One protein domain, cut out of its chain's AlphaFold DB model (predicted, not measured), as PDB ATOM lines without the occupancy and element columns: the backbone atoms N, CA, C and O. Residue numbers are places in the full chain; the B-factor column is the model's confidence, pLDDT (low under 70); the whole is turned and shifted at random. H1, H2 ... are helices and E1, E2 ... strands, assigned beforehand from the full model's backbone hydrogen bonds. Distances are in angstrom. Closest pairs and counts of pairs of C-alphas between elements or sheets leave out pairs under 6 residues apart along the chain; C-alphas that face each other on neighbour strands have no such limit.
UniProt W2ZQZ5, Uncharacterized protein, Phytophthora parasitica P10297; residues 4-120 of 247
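AT A GLANCE: This is residues 4 to 120 of the 247 residues of an uncharacterized protein of Phytophthora parasitica P10297 (UniProt W2ZQZ5). Little regular structure is here: a loop-rich body, only just elongated, has hairpin E3 E4 and H4 toward one end, H1 and H3 at the other, and between them parallel strands E1 E2, with H5 packed on H2. The printed part has 117 residues, 45 in named elements, class mixed, ordered H1 E1 H2 H3 E2 H4 E3 E4 H5. It is only just loose, close to compact: radius of gyration of the C-alphas 16.4 A, spans 49 by 32 by 26 A.

HOW THE PARTS SIT: Look first at E3, residues 88 to 91, and E4, 103 to 106, an antiparallel hairpin at 153 degrees; N 89 and O 105, 2.9 A apart, are within hydrogen-bond range. E1, 17 to 20, and E2, 57 to 59, are parallel at 32 degrees, with N 20 and O 58 at 3.0 A. With H2, 40 to 45, and H3, 48 to 51, between them they form a strand-helix-strand unit, parallel neighbours joined through helices, its crossover right-handed. H5, 109 to 118, touches H2 at a shallow tilt of 25 degrees, the same way; closest C-alphas Val 43 and Ala 116, 5.1 A. H1, 4 to 9, and H4, 66 to 69, touch no helix. Every O i to N i+4 pair is within range in H1, H2 and H5; H3 and H4 are too short for one.

IN THESE COORDINATES: Find C-alpha 4 at (141.372, 138.102, 131.019), where H1 begins; H5, 14.2 A long, ends at C-alpha 118, (134.751, 157.963, 145.679).

THE WHOLE: The farthest C-alphas, Ser 8 and Gly 99, are 52.0 A apart. The printed part has no cut; links E1 to H2, H4 to E3 and E3 to E4 are long. No printed residue is under 70 in pLDDT.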
ATOM      1  N   ASP A   4     141.694 139.225 131.911       90.38
ATOM      2  CA  ASP A   4     141.372 138.102 131.019       90.38
ATOM      3  C   ASP A   4     141.858 136.758 131.581       90.38
ATOM      4  O   ASP A   4     141.210 135.739 131.366       90.38
ATOM      5  N   SER A   5     142.959 136.758 132.340       90.81
ATOM      6  CA  SER A   5     143.453 135.567 133.034       90.81
ATOM      7  C   SER A   5     142.494 135.160 134.152       90.81
ATOM      8  O   SER A   5     142.058 134.017 134.185       90.81
ATOM      9  N   PHE A   6     142.079 136.100 135.004       90.94
ATOM     10  CA  PHE A   6     141.133 135.826 136.094       90.94
ATOM     11  C   PHE A   6     139.749 135.418 135.589       90.94
ATOM     12  O   PHE A   6     139.149 134.488 136.119       90.94
ATOM     13  N   LYS A   7     139.299 136.021 134.488       90.44
ATOM     14  CA  LYS A   7     138.122 135.568 133.753       90.44
ATOM     15  C   LYS A   7     138.263 134.127 133.259       90.44
ATOM     16  O   LYS A   7     137.297 133.382 133.316       90.44
ATOM     17  N   SER A   8     139.440 133.736 132.760       91.00
ATOM     18  CA  SER A   8     139.677 132.364 132.285       91.00
ATOM     19  C   SER A   8     139.790 131.333 133.409       91.00
ATOM     20  O   SER A   8     139.517 130.161 133.177       91.00
ATOM     21  N   TYR A   9     140.191 131.763 134.608       89.56
ATOM     22  CA  TYR A   9     140.271 130.894 135.782       89.56
ATOM     23  C   TYR A   9     138.906 130.627 136.404       89.56
ATOM     24  O   TYR A   9     138.742 129.584 137.027       89.56
ATOM     25  N   ASP A  10     137.956 131.549 136.211       88.12
ATOM     26  CA  ASP A  10     136.555 131.385 136.602       88.12
ATOM     27  C   ASP A  10     136.405 130.928 138.064       88.12
ATOM     28  O   ASP A  10     135.789 129.910 138.379       88.12
ATOM     29  N   TYR A  11     137.066 131.664 138.963       88.62
ATOM     30  CA  TYR A  11     137.102 131.330 140.381       88.62
ATOM     31  C   TYR A  11     135.699 131.324 140.993       88.62
ATOM     32  O   TYR A  11     134.947 132.286 140.867       88.62
ATOM     33  N   SER A  12     135.403 130.271 141.755       90.00
ATOM     34  CA  SER A  12     134.170 130.133 142.541       90.00
ATOM     35  C   SER A  12     134.178 130.928 143.852       90.00
ATOM     36  O   SER A  12     133.221 130.870 144.624       90.00
ATOM     37  N   ILE A  13     135.262 131.656 144.131       89.12
ATOM     38  CA  ILE A  13     135.442 132.463 145.338       89.12
ATOM     39  C   ILE A  13     135.782 133.911 144.970       89.12
ATOM     40  O   ILE A  13     136.405 134.143 143.930       89.12
ATOM     41  N   PRO A  14     135.437 134.892 145.827       90.06
ATOM     42  CA  PRO A  14     135.836 136.275 145.615       90.06
ATOM     43  C   PRO A  14     137.357 136.413 145.525       90.06
ATOM     44  O   PRO A  14     138.093 135.906 146.372       90.06
ATOM     45  N   VAL A  15     137.819 137.151 144.520       92.88
ATOM     46  CA  VAL A  15     139.233 137.479 144.333       92.88
ATOM     47  C   VAL A  15     139.456 138.925 144.741       92.88
ATOM     48  O   VAL A  15     138.792 139.818 144.230       92.88
ATOM     49  N   VAL A  16     140.417 139.171 145.625       93.50
ATOM     50  CA  VAL A  16     140.777 140.518 146.085       93.50
ATOM     51  C   VAL A  16     142.247 140.768 145.775       93.50
ATOM     52  O   VAL A  16     143.079 139.886 145.995       93.50
ATOM     53  N   LEU A  17     142.588 141.966 145.294       92.94
ATOM     54  CA  LEU A  17     143.986 142.396 145.244       92.94
ATOM     55  C   LEU A  17     144.425 142.780 146.657       92.94
ATOM     56  O   LEU A  17     144.086 143.854 147.154       92.94
ATOM     57  N   THR A  18     145.150 141.882 147.321       95.25
ATOM     58  CA  THR A  18     145.608 142.102 148.702       95.25
ATOM     59  C   THR A  18     146.487 143.341 148.822       95.25
ATOM     60  O   THR A  18     146.421 144.017 149.840       95.25
ATOM     61  N   GLU A  19     147.244 143.662 147.771       95.75
ATOM     62  CA  GLU A  19     148.057 144.870 147.653       95.75
ATOM     63  C   GLU A  19     148.022 145.389 146.208       95.75
ATOM     64  O   GLU A  19     148.118 144.616 145.250       95.75
ATOM     65  N   PHE A  20     147.894 146.705 146.041       95.38
ATOM     66  CA  PHE A  20     148.047 147.397 144.756       95.38
ATOM     67  C   PHE A  20     148.669 148.791 144.947       95.38
ATOM     68  O   PHE A  20     148.876 149.237 146.075       95.38
ATOM     69  N   GLY A  21     148.932 149.514 143.853       95.25
ATOM     70  CA  GLY A  21     149.440 150.887 143.915       95.25
ATOM     71  C   GLY A  21     150.953 150.967 143.776       95.25
ATOM     72  O   GLY A  21     151.624 151.544 144.632       95.25
ATOM     73  N   CYS A  22     151.480 150.402 142.685       94.81
ATOM     74  CA  CYS A  22     152.900 150.464 142.324       94.81
ATOM     75  C   CYS A  22     153.455 151.898 142.445       94.81
ATOM     76  O   CYS A  22     152.756 152.861 142.128       94.81
ATOM     77  N   VAL A  23     154.716 152.042 142.866       94.19
ATOM     78  CA  VAL A  23     155.462 153.308 142.838       94.19
ATOM     79  C   VAL A  23     156.433 153.309 141.657       94.19
ATOM     80  O   VAL A  23     157.083 152.311 141.356       94.19
ATOM     81  N   SER A  24     156.536 154.435 140.957       95.94
ATOM     82  CA  SER A  24     157.374 154.573 139.766       95.94
ATOM     83  C   SER A  24     157.905 155.999 139.658       95.94
ATOM     84  O   SER A  24     157.138 156.936 139.887       95.94
ATOM     85  N   PRO A  25     159.171 156.198 139.246       96.19
ATOM     86  CA  PRO A  25     159.710 157.535 139.005       96.19
ATOM     87  C   PRO A  25     159.036 158.236 137.813       96.19
ATOM     88  O   PRO A  25     159.221 159.430 137.622       96.19
ATOM     89  N   ALA A  26     158.249 157.511 137.009       96.56
ATOM     90  CA  ALA A  26     157.465 158.088 135.920       96.56
ATOM     91  C   ALA A  26     156.203 158.832 136.401       96.56
ATOM     92  O   ALA A  26     155.578 159.539 135.610       96.56
ATOM     93  N   PHE A  27     155.795 158.661 137.665       97.50
ATOM     94  CA  PHE A  27     154.670 159.404 138.227       97.50
ATOM     95  C   PHE A  27     155.021 160.880 138.461       97.50
ATOM     96  O   PHE A  27     156.185 161.209 138.696       97.50
ATOM     97  N   PRO A  28     154.028 161.784 138.399       97.62
ATOM     98  CA  PRO A  28     154.277 163.216 138.461       97.62
ATOM     99  C   PRO A  28     154.828 163.661 139.816       97.62
ATOM    100  O   PRO A  28     154.498 163.106 140.865       97.62
ATOM    101  N   THR A  29     155.602 164.743 139.784       98.25
ATOM    102  CA  THR A  29     155.885 165.546 140.972       98.25
ATOM    103  C   THR A  29     154.707 166.480 141.229       98.25
ATOM    104  O   THR A  29     154.297 167.220 140.332       98.25
ATOM    105  N   VAL A  30     154.170 166.468 142.447       98.25
ATOM    106  CA  VAL A  30     153.042 167.315 142.865       98.25
ATOM    107  C   VAL A  30     153.401 167.958 144.198       98.25
ATOM    108  O   VAL A  30     153.879 167.275 145.096       98.25
ATOM    109  N   ASP A  31     153.228 169.276 144.308       96.62
ATOM    110  CA  ASP A  31     153.496 170.054 145.529       96.62
ATOM    111  C   ASP A  31     154.880 169.801 146.165       96.62
ATOM    112  O   ASP A  31     155.050 169.849 147.380       96.62
ATOM    113  N   GLY A  32     155.889 169.529 145.330       97.12
ATOM    114  CA  GLY A  32     157.263 169.256 145.767       97.12
ATOM    115  C   GLY A  32     157.533 167.816 146.216       97.12
ATOM    116  O   GLY A  32     158.654 167.530 146.629       97.12
ATOM    117  N   PHE A  33     156.555 166.915 146.105       98.00
ATOM    118  CA  PHE A  33     156.724 165.480 146.322       98.00
ATOM    119  C   PHE A  33     156.835 164.764 144.979       98.00
ATOM    120  O   PHE A  33     155.945 164.879 144.136       98.00
ATOM    121  N   GLU A  34     157.922 164.036 144.760       98.25
ATOM    122  CA  GLU A  34     158.139 163.242 143.547       98.25
ATOM    123  C   GLU A  34     157.284 161.964 143.534       98.25
ATOM    124  O   GLU A  34     156.768 161.525 144.565       98.25
ATOM    125  N   ALA A  35     157.149 161.357 142.349       97.38
ATOM    126  CA  ALA A  35     156.557 160.033 142.143       97.38
ATOM    127  C   ALA A  35     155.153 159.833 142.759       97.38
ATOM    128  O   ALA A  35     154.825 158.764 143.286       97.38
ATOM    129  N   GLN A  36     154.291 160.850 142.681       97.88
ATOM    130  CA  GLN A  36     152.953 160.809 143.268       97.88
ATOM    131  C   GLN A  36     152.016 159.912 142.457       97.88
ATOM    132  O   GLN A  36     151.550 160.268 141.374       97.88
ATOM    133  N   ARG A  37     151.737 158.728 143.011       97.75
ATOM    134  CA  ARG A  37     150.867 157.701 142.420       97.75
ATOM    135  C   ARG A  37     149.489 158.257 142.079       97.75
ATOM    136  O   ARG A  37     148.814 158.813 142.938       97.75
ATOM    137  N   THR A  38     149.053 158.047 140.842       95.94
ATOM    138  CA  THR A  38     147.772 158.565 140.332       95.94
ATOM    139  C   THR A  38     146.583 157.638 140.591       95.94
ATOM    140  O   THR A  38     145.444 158.041 140.375       95.94
ATOM    141  N   PHE A  39     146.842 156.404 141.043       96.38
ATOM    142  CA  PHE A  39     145.839 155.385 141.377       96.38
ATOM    143  C   PHE A  39     144.844 155.052 140.254       96.38
ATOM    144  O   PHE A  39     143.659 154.805 140.486       96.38
ATOM    145  N   HIS A  40     145.328 155.005 139.008       92.75
ATOM    146  CA  HIS A  40     144.524 154.511 137.886       92.75
ATOM    147  C   HIS A  40     144.060 153.064 138.083       92.75
ATOM    148  O   HIS A  40     142.971 152.713 137.646       92.75
ATOM    149  N   ASP A  41     144.853 152.241 138.766       91.94
ATOM    150  CA  ASP A  41     144.484 150.884 139.164       91.94
ATOM    151  C   ASP A  41     143.232 150.850 140.055       91.94
ATOM    152  O   ASP A  41     142.323 150.068 139.777       91.94
ATOM    153  N   ALA A  42     143.120 151.740 141.048       93.75
ATOM    154  CA  ALA A  42     141.903 151.876 141.855       93.75
ATOM    155  C   ALA A  42     140.685 152.279 141.010       93.75
ATOM    156  O   ALA A  42     139.601 151.721 141.177       93.75
ATOM    157  N   VAL A  43     140.861 153.209 140.065       91.12
ATOM    158  CA  VAL A  43     139.782 153.618 139.150       91.12
ATOM    159  C   VAL A  43     139.347 152.454 138.260       91.12
ATOM    160  O   VAL A  43     138.151 152.225 138.098       91.12
ATOM    161  N   PHE A  44     140.292 151.697 137.698       88.25
ATOM    162  CA  PHE A  44     139.975 150.567 136.827       88.25
ATOM    163  C   PHE A  44     139.275 149.434 137.572       88.25
ATOM    164  O   PHE A  44     138.333 148.863 137.027       88.25
ATOM    165  N   MET A  45     139.661 149.143 138.818       89.25
ATOM    166  CA  MET A  45     138.961 148.153 139.646       89.25
ATOM    167  C   MET A  45     137.498 148.520 139.917       89.25
ATOM    168  O   MET A  45     136.669 147.628 140.065       89.25
ATOM    169  N   ASN A  46     137.169 149.813 139.923       87.12
ATOM    170  CA  ASN A  46     135.798 150.292 140.098       87.12
ATOM    171  C   ASN A  46     134.932 150.160 138.836       87.12
ATOM    172  O   ASN A  46     133.727 150.409 138.897       87.12
ATOM    173  N   LEU A  47     135.515 149.796 137.688       88.56
ATOM    174  CA  LEU A  47     134.758 149.594 136.459       88.56
ATOM    175  C   LEU A  47     134.066 148.219 136.453       88.56
ATOM    176  O   LEU A  47     134.624 147.246 136.969       88.56
ATOM    177  N   PRO A  48     132.883 148.089 135.825       87.06
ATOM    178  CA  PRO A  48     132.186 146.808 135.685       87.06
ATOM    179  C   PRO A  48     133.058 145.711 135.075       87.06
ATOM    180  O   PRO A  48     133.060 144.589 135.561       87.06
ATOM    181  N   GLU A  49     133.888 146.042 134.076       87.88
ATOM    182  CA  GLU A  49     134.714 145.028 133.412       87.88
ATOM    183  C   GLU A  49     135.749 144.374 134.343       87.88
ATOM    184  O   GLU A  49     136.294 143.326 133.996       87.88
ATOM    185  N   TYR A  50     136.047 144.988 135.491       90.00
ATOM    186  CA  TYR A  50     136.954 144.450 136.504       90.00
ATOM    187  C   TYR A  50     136.212 143.984 137.755       90.00
ATOM    188  O   TYR A  50     136.528 142.908 138.258       90.00
ATOM    189  N   SER A  51     135.222 144.741 138.230       87.81
ATOM    190  CA  SER A  51     134.445 144.390 139.430       87.81
ATOM    191  C   SER A  51     133.619 143.104 139.284       87.81
ATOM    192  O   SER A  51     133.326 142.468 140.291       87.81
ATOM    193  N   ASP A  52     133.346 142.650 138.055       87.19
ATOM    194  CA  ASP A  52     132.754 141.326 137.793       87.19
ATOM    195  C   ASP A  52     133.686 140.152 138.169       87.19
ATOM    196  O   ASP A  52     133.221 139.031 138.368       87.19
ATOM    197  N   TYR A  53     135.002 140.385 138.247       88.94
ATOM    198  CA  TYR A  53     136.016 139.347 138.498       88.94
ATOM    199  C   TYR A  53     136.862 139.605 139.748       88.94
ATOM    200  O   TYR A  53     137.475 138.679 140.278       88.94
ATOM    201  N   PHE A  54     136.912 140.851 140.219       91.25
ATOM    202  CA  PHE A  54     137.644 141.261 141.408       91.25
ATOM    203  C   PHE A  54     136.702 141.953 142.388       91.25
ATOM    204  O   PHE A  54     136.051 142.937 142.056       91.25
ATOM    205  N   ALA A  55     136.719 141.519 143.640       91.00
ATOM    206  CA  ALA A  55     136.015 142.140 144.755       91.00
ATOM    207  C   ALA A  55     136.778 143.355 145.336       91.00
ATOM    208  O   ALA A  55     136.709 143.632 146.533       91.00
ATOM    209  N   GLY A  56     137.522 144.079 144.492       91.50
ATOM    210  CA  GLY A  56     138.347 145.228 144.873       91.50
ATOM    211  C   GLY A  56     139.745 144.858 145.378       91.50
ATOM    212  O   GLY A  56     140.338 143.859 144.960       91.50
ATOM    213  N   GLY A  57     140.294 145.692 146.264       93.44
ATOM    214  CA  GLY A  57     141.640 145.520 146.806       93.44
ATOM    215  C   GLY A  57     142.055 146.586 147.814       93.44
ATOM    216  O   GLY A  57     141.301 147.522 148.089       93.44
ATOM    217  N   PHE A  58     143.280 146.463 148.329       96.31
ATOM    218  CA  PHE A  58     143.862 147.390 149.304       96.31
ATOM    219  C   PHE A  58     145.118 148.068 148.752       96.31
ATOM    220  O   PHE A  58     146.043 147.408 148.284       96.31
ATOM    221  N   ALA A  59     145.150 149.402 148.792       96.94
ATOM    222  CA  ALA A  59     146.321 150.154 148.358       96.94
ATOM    223  C   ALA A  59     147.445 149.962 149.381       96.94
ATOM    224  O   ALA A  59     147.252 150.218 150.571       96.94
ATOM    225  N   PHE A  60     148.616 149.551 148.911       97.00
ATOM    226  CA  PHE A  60     149.810 149.422 149.731       97.00
ATOM    227  C   PHE A  60     150.608 150.730 149.654       97.00
ATOM    228  O   PHE A  60     151.035 151.115 148.572       97.00
ATOM    229  N   GLU A  61     150.805 151.505 150.713       96.19
ATOM    230  CA  GLU A  61     150.352 151.347 152.100       96.19
ATOM    231  C   GLU A  61     149.916 152.704 152.687       96.19
ATOM    232  O   GLU A  61     150.049 153.753 152.050       96.19
ATOM    233  N   TYR A  62     149.366 152.712 153.906       97.44
ATOM    234  CA  TYR A  62     148.826 153.939 154.507       97.44
ATOM    235  C   TYR A  62     149.914 154.971 154.843       97.44
ATOM    236  O   TYR A  62     149.811 156.141 154.468       97.44
ATOM    237  N   SER A  63     150.973 154.564 155.542       96.44
ATOM    238  CA  SER A  63     152.067 155.443 155.964       96.44
ATOM    239  C   SER A  63     153.389 154.947 155.420       96.44
ATOM    240  O   SER A  63     153.644 153.755 155.455       96.44
ATOM    241  N   THR A  64     154.248 155.867 155.003       96.69
ATOM    242  CA  THR A  64     155.613 155.551 154.582       96.69
ATOM    243  C   THR A  64     156.384 154.947 155.742       96.69
ATOM    244  O   THR A  64     156.561 155.601 156.777       96.69
ATOM    245  N   GLU A  65     156.869 153.721 155.574       93.12
ATOM    246  CA  GLU A  65     157.708 153.081 156.575       93.12
ATOM    247  C   GLU A  65     159.132 153.655 156.535       93.12
ATOM    248  O   GLU A  65     159.871 153.504 155.555       93.12
ATOM    249  N   ASN A  66     159.536 154.314 157.627       91.25
ATOM    250  CA  ASN A  66     160.846 154.963 157.735       91.25
ATOM    251  C   ASN A  66     162.002 153.968 157.530       91.25
ATOM    252  O   ASN A  66     162.927 154.260 156.776       91.25
ATOM    253  N   ALA A  67     161.916 152.779 158.142       92.00
ATOM    254  CA  ALA A  67     162.950 151.744 158.069       92.00
ATOM    255  C   ALA A  67     163.241 151.293 156.627       92.00
ATOM    256  O   ALA A  67     164.399 151.069 156.274       92.00
ATOM    257  N   ASN A  68     162.206 151.236 155.786       93.44
ATOM    258  CA  ASN A  68     162.323 150.778 154.403       93.44
ATOM    259  C   ASN A  68     162.633 151.921 153.428       93.44
ATOM    260  O   ASN A  68     163.315 151.712 152.424       93.44
ATOM    261  N   SER A  69     162.173 153.139 153.723       95.56
ATOM    262  CA  SER A  69     162.251 154.263 152.784       95.56
ATOM    263  C   SER A  69     163.497 155.132 152.950       95.56
ATOM    264  O   SER A  69     164.049 155.587 151.948       95.56
ATOM    265  N   MET A  70     163.983 155.347 154.179       95.50
ATOM    266  CA  MET A  70     164.940 156.424 154.489       95.50
ATOM    267  C   MET A  70     166.275 156.361 153.735       95.50
ATOM    268  O   MET A  70     166.915 157.390 153.532       95.50
ATOM    269  N   SER A  71     166.708 155.163 153.333       96.31
ATOM    270  CA  SER A  71     167.969 154.954 152.610       96.31
ATOM    271  C   SER A  71     167.914 155.440 151.159       96.31
ATOM    272  O   SER A  71     168.959 155.704 150.567       96.31
ATOM    273  N   THR A  72     166.711 155.563 150.592       96.94
ATOM    274  CA  THR A  72     166.490 155.935 149.184       96.94
ATOM    275  C   THR A  72     165.642 157.192 149.019       96.94
ATOM    276  O   THR A  72     165.811 157.902 148.037       96.94
ATOM    277  N   SER A  73     164.790 157.504 149.992       97.06
ATOM    278  CA  SER A  73     164.051 158.757 150.108       97.06
ATOM    279  C   SER A  73     164.167 159.237 151.556       97.06
ATOM    280  O   SER A  73     163.523 158.677 152.442       97.06
ATOM    281  N   PRO A  74     165.037 160.212 151.858       96.62
ATOM    282  CA  PRO A  74     165.210 160.696 153.223       96.62
ATOM    283  C   PRO A  74     163.953 161.400 153.737       96.62
ATOM    284  O   PRO A  74     163.295 162.105 152.972       96.62
ATOM    285  N   TYR A  75     163.658 161.293 155.040       96.31
ATOM    286  CA  TYR A  75     162.619 162.096 155.703       96.31
ATOM    287  C   TYR A  75     162.771 163.590 155.328       96.31
ATOM    288  O   TYR A  75     163.886 164.113 155.428       96.31
ATOM    289  N   PRO A  76     161.704 164.310 154.921       96.19
ATOM    290  CA  PRO A  76     160.278 163.962 154.983       96.19
ATOM    291  C   PRO A  76     159.730 163.239 153.733       96.19
ATOM    292  O   PRO A  76     158.559 163.384 153.393       96.19
ATOM    293  N   PHE A  77     160.570 162.458 153.054       97.38
ATOM    294  CA  PHE A  77     160.212 161.560 151.953       97.38
ATOM    295  C   PHE A  77     159.664 162.278 150.706       97.38
ATOM    296  O   PHE A  77     158.748 161.800 150.037       97.38
ATOM    297  N   THR A  78     160.220 163.451 150.386       97.31
ATOM    298  CA  THR A  78     159.805 164.278 149.236       97.31
ATOM    299  C   THR A  78     160.386 163.819 147.899       97.31
ATOM    300  O   THR A  78     159.904 164.237 146.851       97.31
ATOM    301  N   THR A  79     161.409 162.966 147.919       97.81
ATOM    302  CA  THR A  79     162.081 162.450 146.716       97.81
ATOM    303  C   THR A  79     161.637 161.026 146.403       97.81
ATOM    304  O   THR A  79     161.141 160.308 147.280       97.81
ATOM    305  N   TYR A  80     161.799 160.597 145.156       97.56
ATOM    306  CA  TYR A  80     161.494 159.225 144.769       97.56
ATOM    307  C   TYR A  80     162.375 158.228 145.535       97.56
ATOM    308  O   TYR A  80     163.600 158.304 145.507       97.56
ATOM    309  N   GLY A  81     161.730 157.239 146.153       96.88
ATOM    310  CA  GLY A  81     162.368 156.028 146.652       96.88
ATOM    311  C   GLY A  81     161.510 154.818 146.280       96.88
ATOM    312  O   GLY A  81     160.285 154.899 146.386       96.88
ATOM    313  N   PRO A  82     162.101 153.685 145.864       96.38
ATOM    314  CA  PRO A  82     161.349 152.499 145.451       96.38
ATOM    315  C   PRO A  82     160.535 151.845 146.577       96.38
ATOM    316  O   PRO A  82     159.711 150.987 146.287       96.38
ATOM    317  N   GLN A  83     160.764 152.234 147.836       96.25
ATOM    318  CA  GLN A  83     160.016 151.774 149.012       96.25
ATOM    319  C   GLN A  83     159.068 152.844 149.584       96.25
ATOM    320  O   GLN A  83     158.375 152.585 150.561       96.25
ATOM    321  N   ASN A  84     158.998 154.036 148.977       96.56
ATOM    322  CA  ASN A  84     158.139 155.133 149.434       96.56
ATOM    323  C   ASN A  84     156.677 154.923 148.979       96.56
ATOM    324  O   ASN A  84     156.157 155.645 148.126       96.56
ATOM    325  N   TYR A  85     156.033 153.882 149.512       97.19
ATOM    326  CA  TYR A  85     154.667 153.460 149.176       97.19
ATOM    327  C   TYR A  85     153.579 154.134 150.014       97.19
ATOM    328  O   TYR A  85     152.401 153.825 149.845       97.19
ATOM    329  N   GLY A  86     153.923 155.049 150.918       97.31
ATOM    330  CA  GLY A  86     152.932 155.686 151.775       97.31
ATOM    331  C   GLY A  86     151.962 156.601 151.023       97.31
ATOM    332  O   GLY A  86     152.208 157.074 149.905       97.31
ATOM    333  N   LEU A  87     150.844 156.904 151.681       98.25
ATOM    334  CA  LEU A  87     149.978 158.046 151.350       98.25
ATOM    335  C   LEU A  87     150.351 159.304 152.154       98.25
ATOM    336  O   LEU A  87     149.654 160.319 152.137       98.25
ATOM    337  N   GLY A  88     151.439 159.217 152.914       97.94
ATOM    338  CA  GLY A  88     151.876 160.208 153.876       97.94
ATOM    339  C   GLY A  88     152.927 159.631 154.814       97.94
ATOM    340  O   GLY A  88     153.440 158.532 154.593       97.94
ATOM    341  N   TYR A  89     153.242 160.356 155.878       97.19
ATOM    342  CA  TYR A  89     154.247 159.983 156.872       97.19
ATOM    343  C   TYR A  89     153.909 160.588 158.237       97.19
ATOM    344  O   TYR A  89     153.109 161.518 158.339       97.19
ATOM    345  N   PHE A  90     154.512 160.070 159.303       96.31
ATOM    346  CA  PHE A  90     154.359 160.632 160.642       96.31
ATOM    347  C   PHE A  90     155.473 161.633 160.959       96.31
ATOM    348  O   PHE A  90     156.623 161.432 160.577       96.31
ATOM    349  N   SER A  91     155.114 162.715 161.647       94.94
ATOM    350  CA  SER A  91     156.004 163.799 162.068       94.94
ATOM    351  C   SER A  91     155.827 164.090 163.566       94.94
ATOM    352  O   SER A  91     154.694 164.017 164.046       94.94
ATOM    353  N   PRO A  92     156.868 164.538 164.292       94.88
ATOM    354  CA  PRO A  92     158.261 164.684 163.846       94.88
ATOM    355  C   PRO A  92     158.950 163.331 163.601       94.88
ATOM    356  O   PRO A  92     158.392 162.286 163.911       94.88
ATOM    357  N   ALA A  93     160.152 163.351 163.019       92.25
ATOM    358  CA  ALA A  93     160.884 162.138 162.633       92.25
ATOM    359  C   ALA A  93     161.204 161.193 163.810       92.25
ATOM    360  O   ALA A  93     161.418 160.003 163.601       92.25
ATOM    361  N   ASP A  94     161.251 161.724 165.031       91.94
ATOM    362  CA  ASP A  94     161.524 161.021 166.287       91.94
ATOM    363  C   ASP A  94     160.253 160.715 167.101       91.94
ATOM    364  O   ASP A  94     160.334 160.359 168.278       91.94
ATOM    365  N   CYS A  95     159.072 160.851 166.490       92.12
ATOM    366  CA  CYS A  95     157.811 160.511 167.137       92.12
ATOM    367  C   CYS A  95     157.675 158.994 167.356       92.12
ATOM    368  O   CYS A  95     158.135 158.189 166.544       92.12
ATOM    369  N   THR A  96     157.044 158.598 168.464       89.25
ATOM    370  CA  THR A  96     156.816 157.189 168.823       89.25
ATOM    371  C   THR A  96     155.455 157.023 169.497       89.25
ATOM    372  O   THR A  96     154.866 157.987 169.983       89.25
ATOM    373  N   ASP A  97     154.950 155.793 169.548       84.69
ATOM    374  CA  ASP A  97     153.677 155.440 170.190       84.69
ATOM    375  C   ASP A  97     153.670 155.663 171.715       84.69
ATOM    376  O   ASP A  97     152.621 155.938 172.296       84.69
ATOM    377  N   ALA A  98     154.837 155.586 172.359       88.50
ATOM    378  CA  ALA A  98     155.012 155.791 173.800       88.50
ATOM    379  C   ALA A  98     155.684 157.128 174.180       88.50
ATOM    380  O   ALA A  98     155.867 157.406 175.368       88.50
ATOM    381  N   GLY A  99     156.102 157.933 173.199       90.31
ATOM    382  CA  GLY A  99     156.955 159.106 173.402       90.31
ATOM    383  C   GLY A  99     156.350 160.391 172.853       90.31
ATOM    384  O   GLY A  99     155.384 160.925 173.397       90.31
ATOM    385  N   ILE A 100     156.976 160.947 171.814       92.31
ATOM    386  CA  ILE A 100     156.536 162.202 171.197       92.31
ATOM    387  C   ILE A 100     155.326 161.915 170.302       92.31
ATOM    388  O   ILE A 100     155.393 161.050 169.433       92.31
ATOM    389  N   ASN A 101     154.242 162.680 170.480       94.00
ATOM    390  CA  ASN A 101     153.017 162.534 169.690       94.00
ATOM    391  C   ASN A 101     153.284 162.657 168.182       94.00
ATOM    392  O   ASN A 101     153.750 163.694 167.704       94.00
ATOM    393  N   CYS A 102     152.894 161.627 167.434       94.75
ATOM    394  CA  CYS A 102     152.947 161.622 165.979       94.75
ATOM    395  C   CYS A 102     151.764 162.382 165.358       94.75
ATOM    396  O   CYS A 102     150.602 162.135 165.676       94.75
ATOM    397  N   THR A 103     152.054 163.266 164.403       96.19
ATOM    398  CA  THR A 103     151.074 163.902 163.512       96.19
ATOM    399  C   THR A 103     151.249 163.357 162.103       96.19
ATOM    400  O   THR A 103     152.344 163.429 161.544       96.19
ATOM    401  N   TYR A 104     150.177 162.829 161.517       97.25
ATOM    402  CA  TYR A 104     150.201 162.315 160.151       97.25
ATOM    403  C   TYR A 104     150.162 163.457 159.129       97.25
ATOM    404  O   TYR A 104     149.248 164.285 159.140       97.25
ATOM    405  N   GLN A 105     151.146 163.477 158.240       97.56
ATOM    406  CA  GLN A 105     151.279 164.401 157.122       97.56
ATOM    407  C   GLN A 105     150.915 163.665 155.838       97.56
ATOM    408  O   GLN A 105     151.525 162.650 155.511       97.56
ATOM    409  N   ARG A 106     149.906 164.159 155.118       98.12
ATOM    410  CA  ARG A 106     149.449 163.553 153.860       98.12
ATOM    411  C   ARG A 106     150.358 163.955 152.711       98.12
ATOM    412  O   ARG A 106     150.696 165.128 152.578       98.12
ATOM    413  N   PHE A 107     150.661 163.000 151.844       98.31
ATOM    414  CA  PHE A 107     151.153 163.297 150.507       98.31
ATOM    415  C   PHE A 107     149.992 163.649 149.566       98.31
ATOM    416  O   PHE A 107     148.845 163.268 149.829       98.31
ATOM    417  N   PRO A 108     150.270 164.320 148.433       98.06
ATOM    418  CA  PRO A 108     149.263 164.585 147.407       98.06
ATOM    419  C   PRO A 108     148.528 163.332 146.902       98.06
ATOM    420  O   PRO A 108     147.319 163.376 146.667       98.06
ATOM    421  N   ASN A 109     149.220 162.191 146.786       97.94
ATOM    422  CA  ASN A 109     148.622 160.936 146.316       97.94
ATOM    423  C   ASN A 109     147.470 160.408 147.209       97.94
ATOM    424  O   ASN A 109     146.618 159.667 146.714       97.94
ATOM    425  N   PHE A 110     147.371 160.835 148.477       98.38
ATOM    426  CA  PHE A 110     146.238 160.532 149.362       98.38
ATOM    427  C   PHE A 110     144.914 160.981 148.739       98.38
ATOM    428  O   PHE A 110     143.922 160.248 148.728       98.38
ATOM    429  N   ASP A 111     144.900 162.194 148.192       97.94
ATOM    430  CA  ASP A 111     143.702 162.788 147.618       97.94
ATOM    431  C   ASP A 111     143.331 162.137 146.282       97.94
ATOM    432  O   ASP A 111     142.139 162.018 145.986       97.94
ATOM    433  N   PHE A 112     144.314 161.659 145.514       97.50
ATOM    434  CA  PHE A 112     144.076 160.885 144.293       97.50
ATOM    435  C   PHE A 112     143.421 159.539 144.608       97.50
ATOM    436  O   PHE A 112     142.403 159.206 143.999       97.50
ATOM    437  N   LEU A 113     143.913 158.810 145.618       97.62
ATOM    438  CA  LEU A 113     143.281 157.560 146.048       97.62
ATOM    439  C   LEU A 113     141.863 157.795 146.578       97.62
ATOM    440  O   LEU A 113     140.937 157.070 146.216       97.62
ATOM    441  N   ARG A 114     141.667 158.837 147.400       97.12
ATOM    442  CA  ARG A 114     140.336 159.224 147.899       97.12
ATOM    443  C   ARG A 114     139.363 159.461 146.747       97.12
ATOM    444  O   ARG A 114     138.229 158.992 146.804       97.12
ATOM    445  N   GLN A 115     139.783 160.207 145.726       96.19
ATOM    446  CA  GLN A 115     138.954 160.481 144.551       96.19
ATOM    447  C   GLN A 115     138.645 159.200 143.769       96.19
ATOM    448  O   GLN A 115     137.494 159.004 143.384       96.19
ATOM    449  N   ALA A 116     139.631 158.318 143.592       95.06
ATOM    450  CA  ALA A 116     139.432 157.034 142.929       95.06
ATOM    451  C   ALA A 116     138.405 156.165 143.672       95.06
ATOM    452  O   ALA A 116     137.469 155.673 143.054       95.06
ATOM    453  N   PHE A 117     138.497 156.030 144.997       94.12
ATOM    454  CA  PHE A 117     137.496 155.283 145.771       94.12
ATOM    455  C   PHE A 117     136.108 155.925 145.746       94.12
ATOM    456  O   PHE A 117     135.107 155.217 145.664       94.12
ATOM    457  N   ALA A 118     136.026 157.256 145.765       93.88
ATOM    458  CA  ALA A 118     134.751 157.963 145.679       93.88
ATOM    459  C   ALA A 118     134.067 157.828 144.306       93.88
ATOM    460  O   ALA A 118     132.874 158.105 144.202       93.88
ATOM    461  N   SER A 119     134.791 157.418 143.257       91.44
ATOM    462  CA  SER A 119     134.229 157.251 141.912       91.44
ATOM    463  C   SER A 119     133.497 155.921 141.711       91.44
ATOM    464  O   SER A 119     132.996 155.675 140.614       91.44
ATOM    465  N   TYR A 120     133.480 155.040 142.712       90.19
ATOM    466  CA  TYR A 120     132.826 153.742 142.611       90.19
ATOM    467  C   TYR A 120     131.297 153.875 142.548       90.19
ATOM    468  O   TYR A 120     130.674 154.466 143.430       90.19
TER     469      TYR A 120